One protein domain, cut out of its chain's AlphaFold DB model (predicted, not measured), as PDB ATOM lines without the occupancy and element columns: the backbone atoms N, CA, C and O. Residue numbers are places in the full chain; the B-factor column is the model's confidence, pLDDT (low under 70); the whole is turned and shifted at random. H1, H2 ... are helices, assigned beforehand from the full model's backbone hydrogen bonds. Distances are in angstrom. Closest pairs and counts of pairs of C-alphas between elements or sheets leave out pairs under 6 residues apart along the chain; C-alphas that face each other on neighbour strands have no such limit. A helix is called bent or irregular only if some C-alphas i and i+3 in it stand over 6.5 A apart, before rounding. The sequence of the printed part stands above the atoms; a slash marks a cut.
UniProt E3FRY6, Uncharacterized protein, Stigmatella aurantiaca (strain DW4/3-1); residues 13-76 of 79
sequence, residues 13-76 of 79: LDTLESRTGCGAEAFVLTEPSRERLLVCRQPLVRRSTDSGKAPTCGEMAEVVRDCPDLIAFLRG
ATOM      1  N   LEU A  13     293.513 141.969 197.019       74.19
ATOM      2  CA  LEU A  13     292.277 141.235 196.797       74.19
ATOM      3  C   LEU A  13     291.779 141.380 195.351       74.19
ATOM      4  O   LEU A  13     291.685 140.368 194.665       74.19
ATOM      5  N   ASP A  14     291.579 142.604 194.857       80.88
ATOM      6  CA  ASP A  14     291.118 142.873 193.485       80.88
ATOM      7  C   ASP A  14     292.037 142.227 192.440       80.88
ATOM      8  O   ASP A  14     291.593 141.647 191.444       80.88
ATOM      9  N   THR A  15     293.351 142.285 192.677       80.75
ATOM     10  CA  THR A  15     294.327 141.665 191.772       80.75
ATOM     11  C   THR A  15     294.220 140.140 191.777       80.75
ATOM     12  O   THR A  15     294.322 139.507 190.723       80.75
ATOM     13  N   LEU A  16     294.027 139.531 192.948       78.44
ATOM     14  CA  LEU A  16     293.844 138.085 193.071       78.44
ATOM     15  C   LEU A  16     292.531 137.639 192.426       78.44
ATOM     16  O   LEU A  16     292.535 136.666 191.672       78.44
ATOM     17  N   GLU A  17     291.437 138.358 192.658       83.56
ATOM     18  CA  GLU A  17     290.132 138.074 192.057       83.56
ATOM     19  C   GLU A  17     290.183 138.158 190.532       83.56
ATOM     20  O   GLU A  17     289.705 137.247 189.854       83.56
ATOM     21  N   SER A  18     290.837 139.187 189.985       82.44
ATOM     22  CA  SER A  18     291.014 139.339 188.538       82.44
ATOM     23  C   SER A  18     291.848 138.215 187.919       82.44
ATOM     24  O   SER A  18     291.525 137.759 186.824       82.44
ATOM     25  N   ARG A  19     292.908 137.751 188.595       81.75
ATOM     26  CA  ARG A  19     293.789 136.686 188.080       81.75
ATOM     27  C   ARG A  19     293.156 135.305 188.134       81.75
ATOM     28  O   ARG A  19     293.387 134.494 187.246       81.75
ATOM     29  N   THR A  20     292.410 135.037 189.196       79.88
ATOM     30  CA  THR A  20     291.817 133.719 189.457       79.88
ATOM     31  C   THR A  20     290.436 133.563 188.832       79.88
ATOM     32  O   THR A  20     289.973 132.442 188.650       79.88
ATOM     33  N   GLY A  21     289.761 134.672 188.516       82.50
ATOM     34  CA  GLY A  21     288.360 134.677 188.109       82.50
ATOM     35  C   GLY A  21     287.383 134.548 189.282       82.50
ATOM     36  O   GLY A  21     286.179 134.549 189.046       82.50
ATOM     37  N   CYS A  22     287.863 134.483 190.533       79.94
ATOM     38  CA  CYS A  22     287.029 134.329 191.732       79.94
ATOM     39  C   CYS A  22     286.020 135.472 191.946       79.94
ATOM     40  O   CYS A  22     285.049 135.280 192.671       79.94
ATOM     41  N   GLY A  23     286.230 136.638 191.325       79.19
ATOM     42  CA  GLY A  23     285.290 137.765 191.381       79.19
ATOM     43  C   GLY A  23     284.099 137.656 190.416       79.19
ATOM     44  O   GLY A  23     283.214 138.507 190.442       79.19
ATOM     45  N   ALA A  24     284.059 136.646 189.538       83.62
ATOM     46  CA  ALA A  24     282.973 136.464 188.576       83.62
ATOM     47  C   ALA A  24     281.826 135.617 189.155       83.62
ATOM     48  O   ALA A  24     282.062 134.561 189.738       83.62
ATOM     49  N   GLU A  25     280.572 136.007 188.896       79.56
ATOM     50  CA  GLU A  25     279.389 135.242 189.341       79.56
ATOM     51  C   GLU A  25     279.351 133.806 188.785       79.56
ATOM     52  O   GLU A  25     278.817 132.902 189.420       79.56
ATOM     53  N   ALA A  26     279.941 133.585 187.605       79.31
ATOM     54  CA  ALA A  26     280.002 132.285 186.940       79.31
ATOM     55  C   ALA A  26     281.273 131.481 187.272       79.31
ATOM     56  O   ALA A  26     281.585 130.522 186.563       79.31
ATOM     57  N   PHE A  27     282.045 131.875 188.293       78.94
ATOM     58  CA  PHE A  27     283.282 131.183 188.636       78.94
ATOM     59  C   PHE A  27     283.019 129.716 188.993       78.94
ATOM     60  O   PHE A  27     282.278 129.392 189.924       78.94
ATOM     61  N   VAL A  28     283.687 128.823 188.266       78.31
ATOM     62  CA  VAL A  28     283.733 127.395 188.566       78.31
ATOM     63  C   VAL A  28     285.190 127.028 188.752       78.31
ATOM     64  O   VAL A  28     285.994 127.152 187.829       78.31
ATOM     65  N   LEU A  29     285.522 126.560 189.949       76.56
ATOM     66  CA  LEU A  29     286.850 126.046 190.225       76.56
ATOM     67  C   LEU A  29     287.037 124.707 189.497       76.56
ATOM     68  O   LEU A  29     286.466 123.696 189.903       76.56
ATOM     69  N   THR A  30     287.818 124.720 188.421       77.50
ATOM     70  CA  THR A  30     288.140 123.538 187.613       77.50
ATOM     71  C   THR A  30     289.506 122.965 187.965       77.50
ATOM     72  O   THR A  30     289.581 121.799 188.337       77.50
ATOM     73  N   GLU A  31     290.562 123.779 187.912       79.19
ATOM     74  CA  GLU A  31     291.922 123.381 188.282       79.19
ATOM     75  C   GLU A  31     292.628 124.527 189.037       79.19
ATOM     76  O   GLU A  31     292.640 125.658 188.539       79.19
ATOM     77  N   PRO A  32     293.218 124.269 190.222       82.38
ATOM     78  CA  PRO A  32     293.195 123.009 190.968       82.38
ATOM     79  C   PRO A  32     291.803 122.664 191.505       82.38
ATOM     80  O   PRO A  32     290.980 123.547 191.741       82.38
ATOM     81  N   SER A  33     291.543 121.376 191.742       87.38
ATOM     82  CA  SER A  33     290.272 120.945 192.336       87.38
ATOM     83  C   SER A  33     290.035 121.572 193.717       87.38
ATOM     84  O   SER A  33     290.960 121.991 194.422       87.38
ATOM     85  N   ARG A  34     288.774 121.597 194.161       86.69
ATOM     86  CA  ARG A  34     288.420 122.125 195.487       86.69
ATOM     87  C   ARG A  34     289.132 121.373 196.607       86.69
ATOM     88  O   ARG A  34     289.641 121.992 197.539       86.69
ATOM     89  N   GLU A  35     289.177 120.050 196.527       90.62
ATOM     90  CA  GLU A  35     289.852 119.203 197.508       90.62
ATOM     91  C   GLU A  35     291.344 119.535 197.559       90.62
ATOM     92  O   GLU A  35     291.920 119.664 198.642       90.62
ATOM     93  N   ARG A  36     291.951 119.756 196.389       89.75
ATOM     94  CA  ARG A  36     293.353 120.131 196.267       89.75
ATOM     95  C   ARG A  36     293.632 121.492 196.899       89.75
ATOM     96  O   ARG A  36     294.544 121.588 197.719       89.75
ATOM     97  N   LEU A  37     292.803 122.505 196.633       88.12
ATOM     98  CA  LEU A  37     292.885 123.807 197.308       88.12
ATOM     99  C   LEU A  37     292.810 123.682 198.833       88.12
ATOM    100  O   LEU A  37     293.587 124.317 199.546       88.12
ATOM    101  N   LEU A  38     291.873 122.883 199.349       88.75
ATOM    102  CA  LEU A  38     291.678 122.724 200.791       88.75
ATOM    103  C   LEU A  38     292.888 122.073 201.468       88.75
ATOM    104  O   LEU A  38     293.305 122.538 202.529       88.75
ATOM    105  N   VAL A  39     293.479 121.053 200.839       92.31
ATOM    106  CA  VAL A  39     294.732 120.440 201.307       92.31
ATOM    107  C   VAL A  39     295.858 121.471 201.293       92.31
ATOM    108  O   VAL A  39     296.521 121.677 202.306       92.31
ATOM    109  N   CYS A  40     296.014 122.200 200.190       92.38
ATOM    110  CA  CYS A  40     297.054 123.215 200.037       92.38
ATOM    111  C   CYS A  40     296.897 124.419 200.973       92.38
ATOM    112  O   CYS A  40     297.865 125.127 201.249       92.38
ATOM    113  N   ARG A  41     295.694 124.642 201.508       90.31
ATOM    114  CA  ARG A  41     295.426 125.675 202.510       90.31
ATOM    115  C   ARG A  41     295.837 125.258 203.920       90.31
ATOM    116  O   ARG A  41     296.097 126.144 204.732       90.31
ATOM    117  N   GLN A  42     295.905 123.961 204.236       92.44
ATOM    118  CA  GLN A  42     296.190 123.492 205.600       92.44
ATOM    119  C   GLN A  42     297.440 124.133 206.222       92.44
ATOM    120  O   GLN A  42     297.319 124.635 207.345       92.44
ATOM    121  N   PRO A  43     298.600 124.215 205.537       90.75
ATOM    122  CA  PRO A  43     299.794 124.816 206.128       90.75
ATOM    123  C   PRO A  43     299.600 126.293 206.491       90.75
ATOM    124  O   PRO A  43     300.163 126.759 207.477       90.75
ATOM    125  N   LEU A  44     298.761 127.018 205.742       89.19
ATOM    126  CA  LEU A  44     298.517 128.450 205.939       89.19
ATOM    127  C   LEU A  44     297.606 128.746 207.131       89.19
ATOM    128  O   LEU A  44     297.671 129.836 207.688       89.19
ATOM    129  N   VAL A  45     296.757 127.790 207.520       89.56
ATOM    130  CA  VAL A  45     295.753 127.981 208.582       89.56
ATOM    131  C   VAL A  45     295.996 127.123 209.821       89.56
ATOM    132  O   VAL A  45     295.258 127.229 210.798       89.56
ATOM    133  N   ARG A  46     297.039 126.280 209.827       88.56
ATOM    134  CA  ARG A  46     297.297 125.328 210.923       88.56
ATOM    135  C   ARG A  46     297.493 125.991 212.287       88.56
ATOM    136  O   ARG A  46     297.197 125.383 213.309       88.56
ATOM    137  N   ARG A  47     297.998 127.231 212.317       85.69
ATOM    138  CA  ARG A  47     298.219 127.994 213.561       85.69
ATOM    139  C   ARG A  47     297.032 128.878 213.934       85.69
ATOM    140  O   ARG A  47     296.921 129.272 215.092       85.69
ATOM    141  N   SER A  48     296.194 129.239 212.963       87.12
ATOM    142  CA  SER A  48     295.044 130.124 213.140       87.12
ATOM    143  C   SER A  48     294.192 130.164 211.873       87.12
ATOM    144  O   SER A  48     294.731 130.226 210.772       87.12
ATOM    145  N   THR A  49     292.870 130.226 212.023       85.00
ATOM    146  CA  THR A  49     291.942 130.532 210.919       85.00
ATOM    147  C   THR A  49     291.648 132.029 210.780       85.00
ATOM    148  O   THR A  49     290.919 132.421 209.873       85.00
ATOM    149  N   ASP A  50     292.184 132.856 211.683       86.25
ATOM    150  CA  ASP A  50     292.116 134.321 211.624       86.25
ATOM    151  C   ASP A  50     292.895 134.854 210.412       86.25
ATOM    152  O   ASP A  50     294.114 134.688 210.336       86.25
ATOM    153  N   SER A  51     292.196 135.518 209.489       78.50
ATOM    154  CA  SER A  51     292.772 136.107 208.275       78.50
ATOM    155  C   SER A  51     293.715 137.282 208.546       78.50
ATOM    156  O   SER A  51     294.526 137.612 207.684       78.50
ATOM    157  N   GLY A  52     293.644 137.906 209.725       81.81
ATOM    158  CA  GLY A  52     294.579 138.951 210.147       81.81
ATOM    159  C   GLY A  52     295.943 138.411 210.586       81.81
ATOM    160  O   GLY A  52     296.882 139.187 210.775       81.81
ATOM    161  N   LYS A  53     296.087 137.088 210.745       83.25
ATOM    162  CA  LYS A  53     297.356 136.451 211.111       83.25
ATOM    163  C   LYS A  53     298.041 135.873 209.885       83.25
ATOM    164  O   LYS A  53     297.639 134.842 209.356       83.25
ATOM    165  N   ALA A  54     299.124 136.525 209.477       85.56
ATOM    166  CA  ALA A  54     299.947 136.048 208.380       85.56
ATOM    167  C   ALA A  54     300.595 134.682 208.707       85.56
ATOM    168  O   ALA A  54     301.053 134.474 209.839       85.56
ATOM    169  N   PRO A  55     300.685 133.770 207.722       88.00
ATOM    170  CA  PRO A  55     301.459 132.546 207.854       88.00
ATOM    171  C   PRO A  55     302.955 132.863 207.977       88.00
ATOM    172  O   PRO A  55     303.451 133.905 207.543       88.00
ATOM    173  N   THR A  56     303.702 131.938 208.565       91.81
ATOM    174  CA  THR A  56     305.163 132.009 208.635       91.81
ATOM    175  C   THR A  56     305.800 131.737 207.272       91.81
ATOM    176  O   THR A  56     305.224 131.066 206.412       91.81
ATOM    177  N   CYS A  57     307.051 132.170 207.088       91.81
ATOM    178  CA  CYS A  57     307.805 131.853 205.871       91.81
ATOM    179  C   CYS A  57     307.946 130.339 205.640       91.81
ATOM    180  O   CYS A  57     307.925 129.897 204.498       91.81
ATOM    181  N   GLY A  58     308.064 129.540 206.709       93.94
ATOM    182  CA  GLY A  58     308.141 128.079 206.608       93.94
ATOM    183  C   GLY A  58     306.849 127.450 206.081       93.94
ATOM    184  O   GLY A  58     306.907 126.541 205.262       93.94
ATOM    185  N   GLU A  59     305.694 127.976 206.493       92.25
ATOM    186  CA  GLU A  59     304.376 127.541 206.002       92.25
ATOM    187  C   GLU A  59     304.176 127.909 204.535       92.25
ATOM    188  O   GLU A  59     303.740 127.081 203.743       92.25
ATOM    189  N   MET A  60     304.570 129.124 204.146       90.75
ATOM    190  CA  MET A  60     304.547 129.520 202.738       90.75
ATOM    191  C   MET A  60     305.499 128.672 201.888       90.75
ATOM    192  O   MET A  60     305.141 128.283 200.779       90.75
ATOM    193  N   ALA A  61     306.691 128.352 202.395       93.31
ATOM    194  CA  ALA A  61     307.648 127.503 201.690       93.31
ATOM    195  C   ALA A  61     307.130 126.066 201.501       93.31
ATOM    196  O   ALA A  61     307.414 125.449 200.477       93.31
ATOM    197  N   GLU A  62     306.373 125.540 202.466       93.75
ATOM    198  CA  GLU A  62     305.677 124.253 202.366       93.75
ATOM    199  C   GLU A  62     304.645 124.280 201.229       93.75
ATOM    200  O   GLU A  62     304.723 123.460 200.320       93.75
ATOM    201  N   VAL A  63     303.770 125.292 201.189       92.31
ATOM    202  CA  VAL A  63     302.773 125.440 200.112       92.31
ATOM    203  C   VAL A  63     303.422 125.591 198.740       92.31
ATOM    204  O   VAL A  63     303.004 124.938 197.792       92.31
ATOM    205  N   VAL A  64     304.454 126.427 198.610       91.25
ATOM    206  CA  VAL A  64     305.127 126.630 197.316       91.25
ATOM    207  C   VAL A  64     305.754 125.334 196.797       91.25
ATOM    208  O   VAL A  64     305.758 125.104 195.589       91.25
ATOM    209  N   ARG A  65     306.277 124.491 197.693       93.69
ATOM    210  CA  ARG A  65     306.894 123.211 197.332       93.69
ATOM    211  C   ARG A  65     305.852 122.149 196.991       93.69
ATOM    212  O   ARG A  65     305.997 121.454 195.990       93.69
ATOM    213  N   ASP A  66     304.825 122.031 197.825       93.75
ATOM    214  CA  ASP A  66     303.925 120.878 197.819       93.75
ATOM    215  C   ASP A  66     302.645 121.147 196.999       93.75
ATOM    216  O   ASP A  66     301.923 120.210 196.646       93.75
ATOM    217  N   CYS A  67     302.384 122.414 196.653       93.19
ATOM    218  CA  CYS A  67     301.219 122.892 195.902       93.19
ATOM    219  C   CYS A  67     301.570 123.874 194.763       93.19
ATOM    220  O   CYS A  67     301.085 125.011 194.745       93.19
ATOM    221  N   PRO A  68     302.409 123.467 193.791       90.00
ATOM    222  CA  PRO A  68     302.808 124.327 192.672       90.00
ATOM    223  C   PRO A  68     301.634 124.726 191.760       90.00
ATOM    224  O   PRO A  68     301.633 125.821 191.203       90.00
ATOM    225  N   ASP A  69     300.621 123.872 191.661       86.88
ATOM    226  CA  ASP A  69     299.349 124.079 190.966       86.88
ATOM    227  C   ASP A  69     298.538 125.238 191.564       86.88
ATOM    228  O   ASP A  69     298.078 126.122 190.841       86.88
ATOM    229  N   LEU A  70     298.451 125.314 192.897       86.19
ATOM    230  CA  LEU A  70     297.854 126.467 193.580       86.19
ATOM    231  C   LEU A  70     298.628 127.757 193.273       86.19
ATOM    232  O   LEU A  70     298.027 128.809 193.057       86.19
ATOM    233  N   ILE A  71     299.961 127.701 193.254       88.06
ATOM    234  CA  ILE A  71     300.781 128.877 192.944       88.06
ATOM    235  C   ILE A  71     300.575 129.328 191.493       88.06
ATOM    236  O   ILE A  71     300.490 130.533 191.247       88.06
ATOM    237  N   ALA A  72     300.472 128.396 190.544       84.94
ATOM    238  CA  ALA A  72     300.154 128.700 189.150       84.94
ATOM    239  C   ALA A  72     298.772 129.365 189.028       84.94
ATOM    240  O   ALA A  72     298.655 130.430 188.415       84.94
ATOM    241  N   PHE A  73     297.769 128.816 189.717       84.00
ATOM    242  CA  PHE A  73     296.419 129.376 189.777       84.00
ATOM    243  C   PHE A  73     296.392 130.806 190.339       84.00
ATOM    244  O   PHE A  73     295.854 131.711 189.707       84.00
ATOM    245  N   LEU A  74     297.042 131.063 191.480       82.00
ATOM    246  CA  LEU A  74     297.107 132.406 192.086       82.00
ATOM    247  C   LEU A  74     297.870 133.425 191.219       82.00
ATOM    248  O   LEU A  74     297.694 134.638 191.360       82.00
ATOM    249  N   ARG A  75     298.728 132.948 190.313       82.81
ATOM    250  CA  ARG A  75     299.408 133.779 189.312       82.81
ATOM    251  C   ARG A  75     298.536 134.069 188.088       82.81
ATOM    252  O   ARG A  75     298.962 134.859 187.251       82.81
ATOM    253  N   GLY A  76     297.347 133.474 187.985       74.56
ATOM    254  CA  GLY A  76     296.488 133.557 186.803       74.56
ATOM    255  C   GLY A  76     297.081 132.843 185.589       74.56
ATOM    256  O   GLY A  76     296.755 133.174 184.453       74.56
TER     257      GLY A  76
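Overview. This is residues 13 to 76 of the 79 residues of an uncharacterized protein of Stigmatella aurantiaca (strain DW4/3-1) (UniProt E3FRY6). Two helices, H2 and H3, lie side by side as a hairpin, and a short helix, H4, crosses near the end where H2 begins and H3 ends. H1 meets the far end of H4 to make a corner, away from H2 and H3, and a long loop, residues 21 to 33, swings from H1 to H2. The 64 printed residues include four named helices, H1, H2, H3 and H4 in chain order, and no named strand; the class is all helix. The whole is compact, with a radius of gyration of the C-alphas of 12.2 A and spans of 33 by 24 by 18 A.

Along the chain. H1, residues 13 to 20, begins at C-alpha 13 (292.277, 141.235, 196.797). H2, residues 34 to 45, is 16.1 A long and only just irregular: C-alphas 40 and 43 are 6.9 A apart. H3, residues 57 to 66, is 14.2 A long. H4, residues 68 to 74, ends at C-alpha 74 (297.107, 132.406, 192.086).

Arrangement. H1 touches H4 at a steep tilt of 59 degrees, opposite ways; their closest C-alphas, those of Thr 20 and Leu 74, are 6.1 A apart. H1 is apart from H2 and H3. H2 touches H3 with residues 40 to 44 alone, at a shallow tilt of 22 degrees, opposite ways, in a helical hairpin; the closest C-alphas, Pro 43 and Glu 59, are 5.3 A apart. H2 and H4 are close but not clearly touching, about perpendicular at 89 degrees, with the C-alphas of Leu 37 and Leu 70 closest at 6.8 A. In H1, H3 and H4 every O i to N i+4 pair is within hydrogen-bond range; in H2, 6 of 8 are.

Size, cuts and confidence. The farthest C-alphas, Ala 26 and Gly 58, are 34.6 A apart. The printed part has no cut. The links H1 to H2 and H2 to H3 are long; H3 to H4 is tight. No printed residue is under 70 in pLDDT.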